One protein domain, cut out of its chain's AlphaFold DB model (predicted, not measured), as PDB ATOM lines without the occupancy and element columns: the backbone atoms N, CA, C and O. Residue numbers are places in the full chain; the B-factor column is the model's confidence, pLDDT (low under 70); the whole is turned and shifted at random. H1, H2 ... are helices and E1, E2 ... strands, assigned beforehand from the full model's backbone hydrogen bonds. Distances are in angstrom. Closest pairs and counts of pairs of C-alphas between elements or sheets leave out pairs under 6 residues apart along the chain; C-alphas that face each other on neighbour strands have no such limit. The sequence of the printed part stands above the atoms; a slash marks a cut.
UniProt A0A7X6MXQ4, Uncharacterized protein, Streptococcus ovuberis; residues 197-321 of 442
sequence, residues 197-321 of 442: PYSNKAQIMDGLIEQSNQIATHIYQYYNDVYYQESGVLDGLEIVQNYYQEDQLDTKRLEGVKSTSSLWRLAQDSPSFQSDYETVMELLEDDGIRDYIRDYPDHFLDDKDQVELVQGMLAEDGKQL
ATOM      1  N   PRO A 197     128.055 124.444 138.495       91.38
ATOM      2  CA  PRO A 197     129.457 124.820 138.659       91.38
ATOM      3  C   PRO A 197     129.665 125.907 139.727       91.38
ATOM      4  O   PRO A 197     130.809 126.231 140.046       91.38
ATOM      5  N   TYR A 198     128.587 126.511 140.234       91.56
ATOM      6  CA  TYR A 198     128.642 127.593 141.212       91.56
ATOM      7  C   TYR A 198     128.695 127.058 142.645       91.56
ATOM      8  O   TYR A 198     128.121 126.014 142.958       91.56
ATOM      9  N   SER A 199     129.349 127.802 143.543       93.19
ATOM     10  CA  SER A 199     129.368 127.467 144.972       93.19
ATOM     11  C   SER A 199     127.951 127.440 145.552       93.19
ATOM     12  O   SER A 199     127.062 128.133 145.054       93.19
ATOM     13  N   ASN A 200     127.722 126.678 146.630       95.31
ATOM     14  CA  ASN A 200     126.374 126.576 147.191       95.31
ATOM     15  C   ASN A 200     125.805 127.948 147.603       95.31
ATOM     16  O   ASN A 200     124.649 128.258 147.329       95.31
ATOM     17  N   LYS A 201     126.646 128.808 148.183       95.75
ATOM     18  CA  LYS A 201     126.281 130.180 148.542       95.75
ATOM     19  C   LYS A 201     125.967 131.059 147.324       95.75
ATOM     20  O   LYS A 201     125.018 131.832 147.376       95.75
ATOM     21  N   ALA A 202     126.697 130.922 146.215       94.88
ATOM     22  CA  ALA A 202     126.393 131.660 144.985       94.88
ATOM     23  C   ALA A 202     125.032 131.256 144.395       94.88
ATOM     24  O   ALA A 202     124.278 132.114 143.949       94.88
ATOM     25  N   GLN A 203     124.685 129.969 144.463       95.62
ATOM     26  CA  GLN A 203     123.368 129.485 144.038       95.62
ATOM     27  C   GLN A 203     122.239 130.028 144.930       95.62
ATOM     28  O   GLN A 203     121.193 130.420 144.423       95.62
ATOM     29  N   ILE A 204     122.467 130.139 146.247       97.12
ATOM     30  CA  ILE A 204     121.518 130.795 147.163       97.12
ATOM     31  C   ILE A 204     121.307 132.264 146.765       97.12
ATOM     32  O   ILE A 204     120.171 132.731 146.732       97.12
ATOM     33  N   MET A 205     122.381 132.985 146.427       95.31
ATOM     34  CA  MET A 205     122.288 134.377 145.971       95.31
ATOM     35  C   MET A 205     121.493 134.516 144.669       95.31
ATOM     36  O   MET A 205     120.623 135.381 144.589       95.31
ATOM     37  N   ASP A 206     121.749 133.654 143.681       93.50
ATOM     38  CA  ASP A 206     120.970 133.609 142.437       93.50
ATOM     39  C   ASP A 206     119.481 133.358 142.744       93.50
ATOM     40  O   ASP A 206     118.619 134.125 142.312       93.50
ATOM     41  N   GLY A 207     119.185 132.365 143.587       94.62
ATOM     42  CA  GLY A 207     117.821 132.037 143.995       94.62
ATOM     43  C   GLY A 207     117.091 133.176 144.713       94.62
ATOM     44  O   GLY A 207     115.884 133.339 144.531       94.62
ATOM     45  N   LEU A 208     117.805 133.995 145.497       95.38
ATOM     46  CA  LEU A 208     117.257 135.197 146.136       95.38
ATOM     47  C   LEU A 208     116.976 136.317 145.130       95.38
ATOM     48  O   LEU A 208     115.914 136.938 145.193       95.38
ATOM     49  N   ILE A 209     117.897 136.562 144.196       92.81
ATOM     50  CA  ILE A 209     117.730 137.558 143.126       92.81
ATOM     51  C   ILE A 209     116.496 137.235 142.275       92.81
ATOM     52  O   ILE A 209     115.765 138.140 141.879       92.81
ATOM     53  N   GLU A 210     116.226 135.953 142.037       92.56
ATOM     54  CA  GLU A 210     115.082 135.501 141.244       92.56
ATOM     55  C   GLU A 210     113.727 135.630 141.964       92.56
ATOM     56  O   GLU A 210     112.688 135.577 141.304       92.56
ATOM     57  N   GLN A 211     113.693 135.844 143.289       93.94
ATOM     58  CA  GLN A 211     112.422 135.919 144.026       93.94
ATOM     59  C   GLN A 211     111.607 137.167 143.698       93.94
ATOM     60  O   GLN A 211     110.393 137.080 143.505       93.94
ATOM     61  N   SER A 212     112.246 138.337 143.682       92.19
ATOM     62  CA  SER A 212     111.567 139.592 143.375       92.19
ATOM     63  C   SER A 212     112.546 140.686 142.963       92.19
ATOM     64  O   SER A 212     113.684 140.750 143.430       92.19
ATOM     65  N   ASN A 213     112.063 141.631 142.150       90.69
ATOM     66  CA  ASN A 213     112.847 142.799 141.743       90.69
ATOM     67  C   ASN A 213     113.317 143.637 142.940       90.69
ATOM     68  O   ASN A 213     114.350 144.297 142.857       90.69
ATOM     69  N   GLN A 214     112.567 143.634 144.047       92.69
ATOM     70  CA  GLN A 214     112.931 144.360 145.261       92.69
ATOM     71  C   GLN A 214     114.136 143.718 145.956       92.69
ATOM     72  O   GLN A 214     115.079 144.433 146.297       92.69
ATOM     73  N   ILE A 215     114.129 142.389 146.111       94.88
ATOM     74  CA  ILE A 215     115.253 141.644 146.694       94.88
ATOM     75  C   ILE A 215     116.479 141.766 145.791       94.88
ATOM     76  O   ILE A 215     117.552 142.127 146.275       94.88
ATOM     77  N   ALA A 216     116.308 141.569 144.480       92.56
ATOM     78  CA  ALA A 216     117.372 141.776 143.505       92.56
ATOM     79  C   ALA A 216     117.981 143.175 143.651       92.56
ATOM     80  O   ALA A 216     119.167 143.305 143.941       92.56
ATOM     81  N   THR A 217     117.162 144.227 143.553       91.56
ATOM     82  CA  THR A 217     117.622 145.619 143.674       91.56
ATOM     83  C   THR A 217     118.432 145.839 144.949       91.56
ATOM     84  O   THR A 217     119.492 146.461 144.900       91.56
ATOM     85  N   HIS A 218     117.959 145.325 146.086       93.38
ATOM     86  CA  HIS A 218     118.657 145.458 147.358       93.38
ATOM     87  C   HIS A 218     120.036 144.780 147.341       93.38
ATOM     88  O   HIS A 218     121.021 145.405 147.738       93.38
ATOM     89  N   ILE A 219     120.121 143.550 146.826       93.31
ATOM     90  CA  ILE A 219     121.379 142.803 146.698       93.31
ATOM     91  C   ILE A 219     122.355 143.544 145.773       93.31
ATOM     92  O   ILE A 219     123.493 143.797 146.163       93.31
ATOM     93  N   TYR A 220     121.923 143.958 144.580       91.25
ATOM     94  CA  TYR A 220     122.789 144.682 143.641       91.25
ATOM     95  C   TYR A 220     123.293 146.009 144.226       91.25
ATOM     96  O   TYR A 220     124.467 146.346 144.079       91.25
ATOM     97  N   GLN A 221     122.435 146.748 144.937       91.50
ATOM     98  CA  GLN A 221     122.834 147.972 145.638       91.50
ATOM     99  C   GLN A 221     123.878 147.704 146.719       91.50
ATOM    100  O   GLN A 221     124.845 148.458 146.820       91.50
ATOM    101  N   TYR A 222     123.697 146.643 147.512       92.31
ATOM    102  CA  TYR A 222     124.657 146.257 148.542       92.31
ATOM    103  C   TYR A 222     126.037 146.003 147.936       92.31
ATOM    104  O   TYR A 222     127.020 146.593 148.383       92.31
ATOM    105  N   TYR A 223     126.113 145.184 146.885       90.06
ATOM    106  CA  TYR A 223     127.393 144.848 146.261       90.06
ATOM    107  C   TYR A 223     128.062 146.047 145.599       90.06
ATOM    108  O   TYR A 223     129.268 146.211 145.764       90.06
ATOM    109  N   ASN A 224     127.308 146.923 144.928       89.44
ATOM    110  CA  ASN A 224     127.877 148.152 144.373       89.44
ATOM    111  C   ASN A 224     128.434 149.068 145.483       89.44
ATOM    112  O   ASN A 224     129.536 149.611 145.382       89.44
ATOM    113  N   ASP A 225     127.714 149.192 146.602       89.88
ATOM    114  CA  ASP A 225     128.140 150.023 147.731       89.88
ATOM    115  C   ASP A 225     129.358 149.438 148.466       89.88
ATOM    116  O   ASP A 225     130.230 150.195 148.904       89.88
ATOM    117  N   VAL A 226     129.447 148.112 148.595       86.31
ATOM    118  CA  VAL A 226     130.621 147.419 149.152       86.31
ATOM    119  C   VAL A 226     131.811 147.535 148.205       86.31
ATOM    120  O   VAL A 226     132.890 147.942 148.639       86.31
ATOM    121  N   TYR A 227     131.620 147.274 146.911       80.75
ATOM    122  CA  TYR A 227     132.669 147.417 145.906       80.75
ATOM    123  C   TYR A 227     133.248 148.834 145.904       80.75
ATOM    124  O   TYR A 227     134.469 148.999 145.933       80.75
ATOM    125  N   TYR A 228     132.399 149.864 145.991       80.44
ATOM    126  CA  TYR A 228     132.846 151.247 146.137       80.44
ATOM    127  C   TYR A 228     133.745 151.463 147.361       80.44
ATOM    128  O   TYR A 228     134.720 152.216 147.285       80.44
ATOM    129  N   GLN A 229     133.446 150.833 148.499       81.75
ATOM    130  CA  GLN A 229     134.280 150.967 149.698       81.75
ATOM    131  C   GLN A 229     135.684 150.388 149.490       81.75
ATOM    132  O   GLN A 229     136.646 150.920 150.051       81.75
ATOM    133  N   GLU A 230     135.808 149.341 148.678       81.69
ATOM    134  CA  GLU A 230     137.075 148.668 148.399       81.69
ATOM    135  C   GLU A 230     137.867 149.333 147.263       81.69
ATOM    136  O   GLU A 230     139.078 149.544 147.386       81.69
ATOM    137  N   SER A 231     137.196 149.691 146.168       80.88
ATOM    138  CA  SER A 231     137.814 150.185 144.931       80.88
ATOM    139  C   SER A 231     137.863 151.716 144.842       80.88
ATOM    140  O   SER A 231     138.716 152.281 144.152       80.88
ATOM    141  N   GLY A 232     136.958 152.408 145.542       82.81
ATOM    142  CA  GLY A 232     136.699 153.840 145.383       82.81
ATOM    143  C   GLY A 232     135.922 154.201 144.110       82.81
ATOM    144  O   GLY A 232     135.753 155.392 143.834       82.81
ATOM    145  N   VAL A 233     135.467 153.206 143.345       80.75
ATOM    146  CA  VAL A 233     134.689 153.349 142.108       80.75
ATOM    147  C   VAL A 233     133.262 152.890 142.382       80.75
ATOM    148  O   VAL A 233     133.061 151.818 142.936       80.75
ATOM    149  N   LEU A 234     132.289 153.747 142.069       87.75
ATOM    150  CA  LEU A 234     130.869 153.439 142.220       87.75
ATOM    151  C   LEU A 234     130.298 153.187 140.830       87.75
ATOM    152  O   LEU A 234     130.321 154.100 139.996       87.75
ATOM    153  N   ASP A 235     129.788 151.986 140.613       85.94
ATOM    154  CA  ASP A 235     129.238 151.576 139.327       85.94
ATOM    155  C   ASP A 235     127.994 152.421 139.007       85.94
ATOM    156  O   ASP A 235     127.226 152.828 139.892       85.94
ATOM    157  N   GLY A 236     127.860 152.793 137.736       88.81
ATOM    158  CA  GLY A 236     126.881 153.744 137.215       88.81
ATOM    159  C   GLY A 236     127.270 155.222 137.365       88.81
ATOM    160  O   GLY A 236     126.593 156.088 136.806       88.81
ATOM    161  N   LEU A 237     128.352 155.570 138.078       91.75
ATOM    162  CA  LEU A 237     128.749 156.977 138.247       91.75
ATOM    163  C   LEU A 237     129.123 157.635 136.912       91.75
ATOM    164  O   LEU A 237     128.728 158.775 136.668       91.75
ATOM    165  N   GLU A 238     129.875 156.939 136.057       91.31
ATOM    166  CA  GLU A 238     130.255 157.448 134.730       91.31
ATOM    167  C   GLU A 238     129.026 157.624 133.829       91.31
ATOM    168  O   GLU A 238     128.888 158.661 133.178       91.31
ATOM    169  N   ILE A 239     128.090 156.669 133.872       92.56
ATOM    170  CA  ILE A 239     126.805 156.747 133.166       92.56
ATOM    171  C   ILE A 239     126.079 158.039 133.565       92.56
ATOM    172  O   ILE A 239     125.808 158.893 132.720       92.56
ATOM    173  N   VAL A 240     125.859 158.258 134.865       94.31
ATOM    174  CA  VAL A 240     125.168 159.458 135.370       94.31
ATOM    175  C   VAL A 240     125.928 160.747 135.033       94.31
ATOM    176  O   VAL A 240     125.314 161.766 134.710       94.31
ATOM    177  N   GLN A 241     127.265 160.729 135.067       95.12
ATOM    178  CA  GLN A 241     128.083 161.875 134.661       95.12
ATOM    179  C   GLN A 241     127.872 162.249 133.191       95.12
ATOM    180  O   GLN A 241     127.823 163.443 132.885       95.12
ATOM    181  N   ASN A 242     127.730 161.269 132.298       95.31
ATOM    182  CA  ASN A 242     127.480 161.507 130.877       95.31
ATOM    183  C   ASN A 242     126.116 162.177 130.656       95.31
ATOM    184  O   ASN A 242     126.051 163.204 129.978       95.31
ATOM    185  N   TYR A 243     125.065 161.699 131.326       96.94
ATOM    186  CA  TYR A 243     123.741 162.333 131.284       96.94
ATOM    187  C   TYR A 243     123.742 163.759 131.848       96.94
ATOM    188  O   TYR A 243     123.150 164.669 131.268       96.94
ATOM    189  N   TYR A 244     124.473 164.003 132.942       97.38
ATOM    190  CA  TYR A 244     124.659 165.360 133.466       97.38
ATOM    191  C   TYR A 244     125.331 166.287 132.446       97.38
ATOM    192  O   TYR A 244     124.967 167.459 132.352       97.38
ATOM    193  N   GLN A 245     126.313 165.795 131.688       96.56
ATOM    194  CA  GLN A 245     126.972 166.586 130.645       96.56
ATOM    195  C   GLN A 245     126.032 166.876 129.470       96.56
ATOM    196  O   GLN A 245     126.013 168.011 128.986       96.56
ATOM    197  N   GLU A 246     125.249 165.886 129.038       96.38
ATOM    198  CA  GLU A 246     124.262 166.027 127.964       96.38
ATOM    199  C   GLU A 246     123.199 167.080 128.303       96.38
ATOM    200  O   GLU A 246     122.958 168.007 127.523       96.38
ATOM    201  N   ASP A 247     122.662 167.017 129.521       96.81
ATOM    202  CA  ASP A 247     121.642 167.944 130.016       96.81
ATOM    203  C   ASP A 247     122.215 169.274 130.539       96.81
ATOM    204  O   ASP A 247     121.476 170.126 131.039       96.81
ATOM    205  N   GLN A 248     123.530 169.490 130.407       96.56
ATOM    206  CA  GLN A 248     124.236 170.703 130.847       96.56
ATOM    207  C   GLN A 248     124.074 170.998 132.353       96.56
ATOM    208  O   GLN A 248     124.028 172.158 132.780       96.56
ATOM    209  N   LEU A 249     124.000 169.948 133.169       96.25
ATOM    210  CA  LEU A 249     123.963 170.004 134.628       96.25
ATOM    211  C   LEU A 249     125.377 170.099 135.229       96.25
ATOM    212  O   LEU A 249     126.376 169.714 134.623       96.25
ATOM    213  N   ASP A 250     125.477 170.619 136.457       95.19
ATOM    214  CA  ASP A 250     126.760 170.739 137.165       95.19
ATOM    215  C   ASP A 250     127.245 169.373 137.678       95.19
ATOM    216  O   ASP A 250     126.768 168.875 138.702       95.19
ATOM    217  N   THR A 251     128.229 168.788 136.990       93.50
ATOM    218  CA  THR A 251     128.839 167.497 137.348       93.50
ATOM    219  C   THR A 251     129.551 167.518 138.699       93.50
ATOM    220  O   THR A 251     129.700 166.464 139.314       93.50
ATOM    221  N   LYS A 252     129.910 168.693 139.241       93.81
ATOM    222  CA  LYS A 252     130.501 168.792 140.589       93.81
ATOM    223  C   LYS A 252     129.562 168.316 141.688       93.81
ATOM    224  O   LYS A 252     130.007 167.969 142.775       93.81
ATOM    225  N   ARG A 253     128.255 168.279 141.420       91.81
ATOM    226  CA  ARG A 253     127.257 167.739 142.354       91.81
ATOM    227  C   ARG A 253     127.410 166.234 142.580       91.81
ATOM    228  O   ARG A 253     126.907 165.741 143.585       91.81
ATOM    229  N   LEU A 254     128.089 165.538 141.668       92.75
ATOM    230  CA  LEU A 254     128.398 164.113 141.762       92.75
ATOM    231  C   LEU A 254     129.721 163.857 142.513       92.75
ATOM    232  O   LEU A 254     130.038 162.711 142.828       92.75
ATOM    233  N   GLU A 255     130.494 164.901 142.843       89.62
ATOM    234  CA  GLU A 255     131.720 164.753 143.630       89.62
ATOM    235  C   GLU A 255     131.397 164.268 145.053       89.62
ATOM    236  O   GLU A 255     130.630 164.886 145.793       89.62
ATOM    237  N   GLY A 256     132.024 163.163 145.463       84.31
ATOM    238  CA  GLY A 256     131.886 162.623 146.816       84.31
ATOM    239  C   GLY A 256     130.620 161.799 147.060       84.31
ATOM    240  O   GLY A 256     130.326 161.505 148.219       84.31
ATOM    241  N   VAL A 257     129.893 161.408 146.009       91.56
ATOM    242  CA  VAL A 257     128.852 160.373 146.088       91.56
ATOM    243  C   VAL A 257     129.497 159.033 146.453       91.56
ATOM    244  O   VAL A 257     130.552 158.688 145.926       91.56
ATOM    245  N   LYS A 258     128.887 158.316 147.406       89.00
ATOM    246  CA  LYS A 258     129.456 157.102 148.028       89.00
ATOM    247  C   LYS A 258     128.502 155.914 148.125       89.00
ATOM    248  O   LYS A 258     128.822 154.938 148.785       89.00
ATOM    249  N   SER A 259     127.289 156.065 147.615       92.56
ATOM    250  CA  SER A 259     126.270 155.020 147.661       92.56
ATOM    251  C   SER A 259     125.391 155.117 146.436       92.56
ATOM    252  O   SER A 259     125.073 156.220 145.972       92.56
ATOM    253  N   THR A 260     124.938 153.962 145.988       93.06
ATOM    254  CA  THR A 260     124.016 153.759 144.881       93.06
ATOM    255  C   THR A 260     122.735 154.551 145.100       93.06
ATOM    256  O   THR A 260     122.286 155.274 144.217       93.06
ATOM    257  N   SER A 261     122.190 154.529 146.320       92.44
ATOM    258  CA  SER A 261     120.996 155.309 146.675       92.44
ATOM    259  C   SER A 261     121.194 156.821 146.490       92.44
ATOM    260  O   SER A 261     120.300 157.528 146.018       92.44
ATOM    261  N   SER A 262     122.369 157.345 146.857       94.06
ATOM    262  CA  SER A 262     122.673 158.771 146.686       94.06
ATOM    263  C   SER A 262     122.921 159.131 145.225       94.06
ATOM    264  O   SER A 262     122.494 160.208 144.801       94.06
ATOM    265  N   LEU A 263     123.582 158.241 144.479       94.94
ATOM    266  CA  LEU A 263     123.815 158.380 143.046       94.94
ATOM    267  C   LEU A 263     122.491 158.414 142.287       94.94
ATOM    268  O   LEU A 263     122.233 159.388 141.586       94.94
ATOM    269  N   TRP A 264     121.623 157.425 142.512       95.56
ATOM    270  CA  TRP A 264     120.296 157.339 141.906       95.56
ATOM    271  C   TRP A 264     119.492 158.617 142.135       95.56
ATOM    272  O   TRP A 264     119.003 159.227 141.190       95.56
ATOM    273  N   ARG A 265     119.421 159.101 143.381       95.56
ATOM    274  CA  ARG A 265     118.687 160.334 143.707       95.56
ATOM    275  C   ARG A 265     119.207 161.562 142.954       95.56
ATOM    276  O   ARG A 265     118.411 162.435 142.631       95.56
ATOM    277  N   LEU A 266     120.518 161.665 142.739       95.94
ATOM    278  CA  LEU A 266     121.105 162.762 141.965       95.94
ATOM    279  C   LEU A 266     120.861 162.567 140.468       95.94
ATOM    280  O   LEU A 266     120.485 163.519 139.799       95.94
ATOM    281  N   ALA A 267     120.980 161.341 139.959       95.44
ATOM    282  CA  ALA A 267     120.701 161.013 138.564       95.44
ATOM    283  C   ALA A 267     119.303 161.476 138.120       95.44
ATOM    284  O   ALA A 267     119.145 162.010 137.026       95.44
ATOM    285  N   GLN A 268     118.323 161.414 139.026       96.19
ATOM    286  CA  GLN A 268     116.971 161.939 138.816       96.19
ATOM    287  C   GLN A 268     116.896 163.464 138.585       96.19
ATOM    288  O   GLN A 268     115.822 163.969 138.298       96.19
ATOM    289  N   ASP A 269     117.979 164.237 138.676       95.88
ATOM    290  CA  ASP A 269     117.975 165.645 138.252       95.88
ATOM    291  C   ASP A 269     118.097 165.812 136.723       95.88
ATOM    292  O   ASP A 269     117.812 166.898 136.212       95.88
ATOM    293  N   SER A 270     118.521 164.768 136.002       97.12
ATOM    294  CA  SER A 270     118.672 164.733 134.542       97.12
ATOM    295  C   SER A 270     117.394 164.216 133.865       97.12
ATOM    296  O   SER A 270     117.017 163.062 134.072       97.12
ATOM    297  N   PRO A 271     116.701 165.033 133.042       96.06
ATOM    298  CA  PRO A 271     115.542 164.575 132.276       96.06
ATOM    299  C   PRO A 271     115.864 163.468 131.270       96.06
ATOM    300  O   PRO A 271     115.023 162.600 131.050       96.06
ATOM    301  N   SER A 272     117.054 163.498 130.664       95.88
ATOM    302  CA  SER A 272     117.474 162.468 129.708       95.88
ATOM    303  C   SER A 272     117.714 161.136 130.424       95.88
ATOM    304  O   SER A 272     117.218 160.111 129.972       95.88
ATOM    305  N   PHE A 273     118.324 161.162 131.615       96.75
ATOM    306  CA  PHE A 273     118.467 159.973 132.459       96.75
ATOM    307  C   PHE A 273     117.110 159.377 132.857       96.75
ATOM    308  O   PHE A 273     116.903 158.178 132.714       96.75
ATOM    309  N   GLN A 274     116.160 160.207 133.308       95.88
ATOM    310  CA  GLN A 274     114.804 159.748 133.658       95.88
ATOM    311  C   GLN A 274     114.061 159.099 132.482       95.88
ATOM    312  O   GLN A 274     113.150 158.305 132.699       95.88
ATOM    313  N   SER A 275     114.385 159.495 131.247       94.75
ATOM    314  CA  SER A 275     113.776 158.922 130.048       94.75
ATOM    315  C   SER A 275     114.304 157.522 129.741       94.75
ATOM    316  O   SER A 275     113.570 156.731 129.150       94.75
ATOM    317  N   ASP A 276     115.556 157.246 130.104       94.38
ATOM    318  CA  ASP A 276     116.254 156.012 129.745       94.38
ATOM    319  C   ASP A 276     116.253 154.981 130.884       94.38
ATOM    320  O   ASP A 276     116.282 153.785 130.604       94.38
ATOM    321  N   TYR A 277     116.155 155.425 132.144       93.69
ATOM    322  CA  TYR A 277     116.112 154.562 133.328       93.69
ATOM    323  C   TYR A 277     114.905 154.902 134.213       93.69
ATOM    324  O   TYR A 277     114.860 155.945 134.875       93.69
ATOM    325  N   GLU A 278     113.941 153.987 134.274       91.88
ATOM    326  CA  GLU A 278     112.767 154.066 135.145       91.88
ATOM    327  C   GLU A 278     113.102 153.583 136.561       91.88
ATOM    328  O   GLU A 278     112.599 154.124 137.554       91.88
ATOM    329  N   THR A 279     113.986 152.588 136.675       91.50
ATOM    330  CA  THR A 279     114.352 151.990 137.962       91.50
ATOM    331  C   THR A 279     115.855 151.969 138.199       91.50
ATOM    332  O   THR A 279     116.665 151.921 137.278       91.50
ATOM    333  N   VAL A 280     116.246 151.963 139.475       90.12
ATOM    334  CA  VAL A 280     117.658 151.824 139.858       90.12
ATOM    335  C   VAL A 280     118.240 150.478 139.421       90.12
ATOM    336  O   VAL A 280     119.436 150.394 139.180       90.12
ATOM    337  N   MET A 281     117.406 149.442 139.286       88.44
ATOM    338  CA  MET A 281     117.841 148.135 138.801       88.44
ATOM    339  C   MET A 281     118.342 148.220 137.357       88.44
ATOM    340  O   MET A 281     119.406 147.695 137.066       88.44
ATOM    341  N   GLU A 282     117.641 148.945 136.482       89.44
ATOM    342  CA  GLU A 282     118.064 149.128 135.085       89.44
ATOM    343  C   GLU A 282     119.442 149.796 134.991       89.44
ATOM    344  O   GLU A 282     120.264 149.391 134.176       89.44
ATOM    345  N   LEU A 283     119.732 150.762 135.874       89.44
ATOM    346  CA  LEU A 283     121.066 151.367 135.970       89.44
ATOM    347  C   LEU A 283     122.130 150.338 136.391       89.44
ATOM    348  O   LEU A 283     123.230 150.333 135.849       89.44
ATOM    349  N   LEU A 284     121.818 149.495 137.378       85.69
ATOM    350  CA  LEU A 284     122.756 148.506 137.922       85.69
ATOM    351  C   LEU A 284     123.007 147.338 136.956       85.69
ATOM    352  O   LEU A 284     124.083 146.742 136.973       85.69
ATOM    353  N   GLU A 285     122.038 147.013 136.103       82.06
ATOM    354  CA  GLU A 285     122.192 145.991 135.067       82.06
ATOM    355  C   GLU A 285     123.019 146.472 133.874       82.06
ATOM    356  O   GLU A 285     123.793 145.686 133.325       82.06
ATOM    357  N   ASP A 286     122.881 147.744 133.493       81.25
ATOM    358  CA  ASP A 286     123.577 148.323 132.338       81.25
ATOM    359  C   ASP A 286     125.100 148.406 132.546       81.25
ATOM    360  O   ASP A 286     125.868 148.250 131.598       81.25
ATOM    361  N   ASP A 287     125.551 148.546 133.798       68.50
ATOM    362  CA  ASP A 287     126.982 148.607 134.137       68.50
ATOM    363  C   ASP A 287     127.633 147.224 134.357       68.50
ATOM    364  O   ASP A 287     128.836 147.122 134.589       68.50
ATOM    365  N   GLY A 288     126.869 146.127 134.252       63.56
ATOM    366  CA  GLY A 288     127.423 144.767 134.275       63.56
ATOM    367  C   GLY A 288     127.799 144.220 135.661       63.56
ATOM    368  O   GLY A 288     128.618 143.308 135.747       63.56
ATOM    369  N   ILE A 289     127.159 144.692 136.739       62.75
ATOM    370  CA  ILE A 289     127.442 144.355 138.159       62.75
ATOM    371  C   ILE A 289     127.251 142.851 138.510       62.75
ATOM    372  O   ILE A 289     127.485 142.412 139.635       62.75
ATOM    373  N   ARG A 290     126.859 142.006 137.550       61.78
ATOM    374  CA  ARG A 290     126.424 140.617 137.784       61.78
ATOM    375  C   ARG A 290     127.532 139.661 138.235       61.78
ATOM    376  O   ARG A 290     127.234 138.721 138.969       61.78
ATOM    377  N   ASP A 291     128.779 139.886 137.831       65.50
ATOM    378  CA  ASP A 291     129.839 138.892 138.053       65.50
ATOM    379  C   ASP A 291     130.292 138.837 139.530       65.50
ATOM    380  O   ASP A 291     130.511 137.756 140.075       65.50
ATOM    381  N   TYR A 292     130.319 139.975 140.237       75.06
ATOM    382  CA  TYR A 292     130.837 140.047 141.613       75.06
ATOM    383  C   TYR A 292     129.962 139.347 142.657       75.06
ATOM    384  O   TYR A 292     130.477 138.833 143.650       75.06
ATOM    385  N   ILE A 293     128.644 139.310 142.449       84.12
ATOM    386  CA  ILE A 293     127.703 138.725 143.415       84.12
ATOM    387  C   ILE A 293     127.965 137.222 143.580       84.12
ATOM    388  O   ILE A 293     127.916 136.688 144.688       84.12
ATOM    389  N   ARG A 294     128.295 136.543 142.475       84.12
ATOM    390  CA  ARG A 294     128.586 135.102 142.452       84.12
ATOM    391  C   ARG A 294     129.982 134.767 142.955       84.12
ATOM    392  O   ARG A 294     130.170 133.694 143.525       84.12
ATOM    393  N   ASP A 295     130.936 135.672 142.760       85.06
ATOM    394  CA  ASP A 295     132.318 135.492 143.209       85.06
ATOM    395  C   ASP A 295     132.472 135.707 144.723       85.06
ATOM    396  O   ASP A 295     133.330 135.088 145.353       85.06
ATOM    397  N   TYR A 296     131.622 136.552 145.317       87.50
ATOM    398  CA  TYR A 296     131.730 136.976 146.715       87.50
ATOM    399  C   TYR A 296     130.416 136.846 147.510       87.50
ATOM    400  O   TYR A 296     130.040 137.789 148.217       87.50
ATOM    401  N   PRO A 297     129.701 135.703 147.465       91.00
ATOM    402  CA  PRO A 297     128.398 135.555 148.120       91.00
ATOM    403  C   PRO A 297     128.487 135.654 149.654       91.00
ATOM    404  O   PRO A 297     127.532 136.068 150.308       91.00
ATOM    405  N   ASP A 298     129.652 135.338 150.230       90.94
ATOM    406  CA  ASP A 298     129.920 135.431 151.672       90.94
ATOM    407  C   ASP A 298     129.733 136.850 152.216       90.94
ATOM    408  O   ASP A 298     129.222 137.020 153.319       90.94
ATOM    409  N   HIS A 299     130.081 137.883 151.437       89.56
ATOM    410  CA  HIS A 299     129.936 139.271 151.883       89.56
ATOM    411  C   HIS A 299     128.486 139.621 152.218       89.56
ATOM    412  O   HIS A 299     128.265 140.447 153.098       89.56
ATOM    413  N   PHE A 300     127.514 139.025 151.526       93.00
ATOM    414  CA  PHE A 300     126.097 139.256 151.783       93.00
ATOM    415  C   PHE A 300     125.536 138.251 152.790       93.00
ATOM    416  O   PHE A 300     124.910 138.647 153.767       93.00
ATOM    417  N   LEU A 301     125.773 136.952 152.575       94.19
ATOM    418  CA  LEU A 301     125.157 135.896 153.387       94.19
ATOM    419  C   LEU A 301     125.700 135.824 154.820       94.19
ATOM    420  O   LEU A 301     124.984 135.364 155.709       94.19
ATOM    421  N   ASP A 302     126.924 136.294 155.068       92.19
ATOM    422  CA  ASP A 302     127.490 136.341 156.420       92.19
ATOM    423  C   ASP A 302     127.117 137.648 157.164       92.19
ATOM    424  O   ASP A 302     127.302 137.742 158.384       92.19
ATOM    425  N   ASP A 303     126.554 138.647 156.466       93.12
ATOM    426  CA  ASP A 303     126.014 139.868 157.072       93.12
ATOM    427  C   ASP A 303     124.564 139.647 157.534       93.12
ATOM    428  O   ASP A 303     123.600 139.691 156.765       93.12
ATOM    429  N   LYS A 304     124.409 139.437 158.844       93.25
ATOM    430  CA  LYS A 304     123.110 139.180 159.479       93.25
ATOM    431  C   LYS A 304     122.084 140.275 159.225       93.25
ATOM    432  O   LYS A 304     120.911 139.946 159.077       93.25
ATOM    433  N   ASP A 305     122.502 141.537 159.162       95.06
ATOM    434  CA  ASP A 305     121.568 142.646 158.971       95.06
ATOM    435  C   ASP A 305     120.979 142.600 157.548       95.06
ATOM    436  O   ASP A 305     119.784 142.841 157.366       95.06
ATOM    437  N   GLN A 306     121.784 142.228 156.541       94.50
ATOM    438  CA  GLN A 306     121.298 142.058 155.165       94.50
ATOM    439  C   GLN A 306     120.386 140.837 155.030       94.50
ATOM    440  O   GLN A 306     119.328 140.914 154.402       94.50
ATOM    441  N   VAL A 307     120.752 139.717 155.659       95.06
ATOM    442  CA  VAL A 307     119.916 138.510 155.650       95.06
ATOM    443  C   VAL A 307     118.572 138.770 156.340       95.06
ATOM    444  O   VAL A 307     117.535 138.380 155.807       95.06
ATOM    445  N   GLU A 308     118.548 139.469 157.479       96.56
ATOM    446  CA  GLU A 308     117.304 139.850 158.165       96.56
ATOM    447  C   GLU A 308     116.424 140.776 157.309       96.56
ATOM    448  O   GLU A 308     115.201 140.609 157.281       96.56
ATOM    449  N   LEU A 309     117.023 141.715 156.570       96.50
ATOM    450  CA  LEU A 309     116.291 142.570 155.632       96.50
ATOM    451  C   LEU A 309     115.634 141.757 154.513       96.50
ATOM    452  O   LEU A 309     114.443 141.937 154.253       96.50
ATOM    453  N   VAL A 310     116.374 140.839 153.887       96.88
ATOM    454  CA  VAL A 310     115.837 139.965 152.833       96.88
ATOM    455  C   VAL A 310     114.756 139.035 153.375       96.88
ATOM    456  O   VAL A 310     113.728 138.871 152.724       96.88
ATOM    457  N   GLN A 311     114.919 138.490 154.583       97.12
ATOM    458  CA  GLN A 311     113.865 137.711 155.243       97.12
ATOM    459  C   GLN A 311     112.588 138.532 155.437       97.12
ATOM    460  O   GLN A 311     111.492 138.030 155.200       97.12
ATOM    461  N   GLY A 312     112.719 139.806 155.819       97.50
ATOM    462  CA  GLY A 312     111.588 140.727 155.905       97.50
ATOM    463  C   GLY A 312     110.868 140.902 154.566       97.50
ATOM    464  O   GLY A 312     109.643 140.858 154.537       97.50
ATOM    465  N   MET A 313     111.618 141.037 153.467       97.19
ATOM    466  CA  MET A 313     111.052 141.149 152.115       97.19
ATOM    467  C   MET A 313     110.370 139.850 151.665       97.19
ATOM    468  O   MET A 313     109.270 139.899 151.130       97.19
ATOM    469  N   LEU A 314     110.977 138.685 151.919       97.19
ATOM    470  CA  LEU A 314     110.372 137.381 151.610       97.19
ATOM    471  C   LEU A 314     109.068 137.156 152.386       97.19
ATOM    472  O   LEU A 314     108.100 136.629 151.836       97.19
ATOM    473  N   ALA A 315     109.022 137.598 153.644       96.88
ATOM    474  CA  ALA A 315     107.848 137.457 154.494       96.88
ATOM    475  C   ALA A 315     106.636 138.260 153.986       96.88
ATOM    476  O   ALA A 315     105.500 137.870 154.262       96.88
ATOM    477  N   GLU A 316     106.844 139.345 153.224       95.69
ATOM    478  CA  GLU A 316     105.751 140.087 152.572       95.69
ATOM    479  C   GLU A 316     104.999 139.216 151.551       95.69
ATOM    480  O   GLU A 316     103.781 139.351 151.412       95.69
ATOM    481  N   ASP A 317     105.698 138.259 150.935       93.75
ATOM    482  CA  ASP A 317     105.155 137.278 149.991       93.75
ATOM    483  C   ASP A 317     104.788 135.937 150.660       93.75
ATOM    484  O   ASP A 317     104.492 134.956 149.979       93.75
ATOM    485  N   GLY A 318     104.809 135.868 151.998       95.88
ATOM    486  CA  GLY A 318     104.535 134.640 152.753       95.88
ATOM    487  C   GLY A 318     105.640 133.582 152.659       95.88
ATOM    488  O   GLY A 318     105.420 132.433 153.048       95.88
ATOM    489  N   LYS A 319     106.826 133.955 152.171       97.00
ATOM    490  CA  LYS A 319     107.972 133.061 151.998       97.00
ATOM    491  C   LYS A 319     109.013 133.242 153.096       97.00
ATOM    492  O   LYS A 319     109.068 134.273 153.764       97.00
ATOM    493  N   GLN A 320     109.883 132.250 153.241       97.62
ATOM    494  CA  GLN A 320     111.033 132.310 154.134       97.62
ATOM    495  C   GLN A 320     112.245 131.614 153.508       97.62
ATOM    496  O   GLN A 320     112.103 130.609 152.813       97.62
ATOM    497  N   LEU A 321     113.439 132.151 153.768       97.81
ATOM    498  CA  LEU A 321     114.712 131.510 153.440       97.81
ATOM    499  C   LEU A 321     115.162 130.621 154.608       97.81
ATOM    500  O   LEU A 321     115.227 131.076 155.753       97.81
TER     501      LEU A 321
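AT A GLANCE: This is residues 197 to 321 of the 442 residues of an uncharacterized protein of Streptococcus ovuberis (UniProt A0A7X6MXQ4). The long helix H2 stands in the middle, with shorter helices to both sides of it: H3, H4, H5 and H6 make a lobe at one end of the longest axis, where H5 packs on H2, and H1, H8, H9 and H10 gather on the other side of H2, with the short strand E1 beside H10. H7 packs on H2 on the side of the lobe. The printed part has 125 residues, with ten named helices and then one named strand, H1 to H10 and E1; the class is mostly helix. It is compact, with a radius of gyration of the C-alphas of 15.6 A, and only just elongated, spanning 46 by 30 by 26 A.

HOW THE PARTS SIT: H1, residues 200 to 209, touches H2, residues 213 to 231, only at the corner, closest at the C-alphas of Ile 209 and Ala 216, 4.3 A. H2 is the hub, touching six helices. H3, residues 237 to 246, touches H4, residues 251 to 254, with the C-alphas of Tyr 244 and Thr 251 closest at 6.1 A. H5, residues 260 to 267, runs the same way as H3 at a shallow tilt of 5 degrees; their closest C-alphas, Val 240 and Ala 267, are 5.7 A apart. H5 touches residues 221 to 225 of H2 alone, about perpendicular at 84 degrees, closest at the C-alphas of Gln 221 and Thr 260, 6.0 A. H6, residues 271 to 276, touches H3, closest at the C-alphas of Tyr 243 and Phe 273, 5.9 A. H7, residues 280 to 286, touches residues 213 to 221 of H2 alone, closest at the C-alphas of Thr 217 and Met 281, 5.5 A. H8, residues 290 to 295, touches H1 at a shallow tilt of 30 degrees, opposite ways; the C-alphas of Ala 202 and Arg 294 are closest, 4.8 A. H9, residues 298 to 301, only just touches H2, with 3 pairs of C-alphas within 8 A, the closest being Ile 219 and Phe 300 at 7.8 A. H10, residues 304 to 316, only just touches H2, also with 3 pairs, at a shallow tilt of 16 degrees, opposite ways; the C-alphas of Ile 215 and Val 310 are closest, 6.4 A. E1, residues 319 to 321, pairs with no named strand; its closest C-alpha pair with H10 is Leu 314 and Gln 320, 5.7 A. H3 and H10 are apart. Every O i to N i+4 pair is within hydrogen-bond range in H1, H2, H3, H5, H6, H7 and H10, and 1 of 2 in H8; H4 and H9 are too short for such a pair.

IN THESE COORDINATES: H1 begins at C-alpha 200 (126.374, 126.576, 147.191) and is 14.6 A long. H2 runs 26.2 A from C-alpha 213 (112.847, 142.799, 141.743), H3 14.4 A and H10 18.7 A. E1 ends at C-alpha 321 (114.712, 131.510, 153.440).

THE WHOLE: The two C-alphas farthest apart, those of Asn 200 and Gln 248, are 47.1 A apart. The printed part has no cut, and the ten links between named elements are tight. The mean pLDDT of the printed part is 91.1; residues 287 to 291 are under 70.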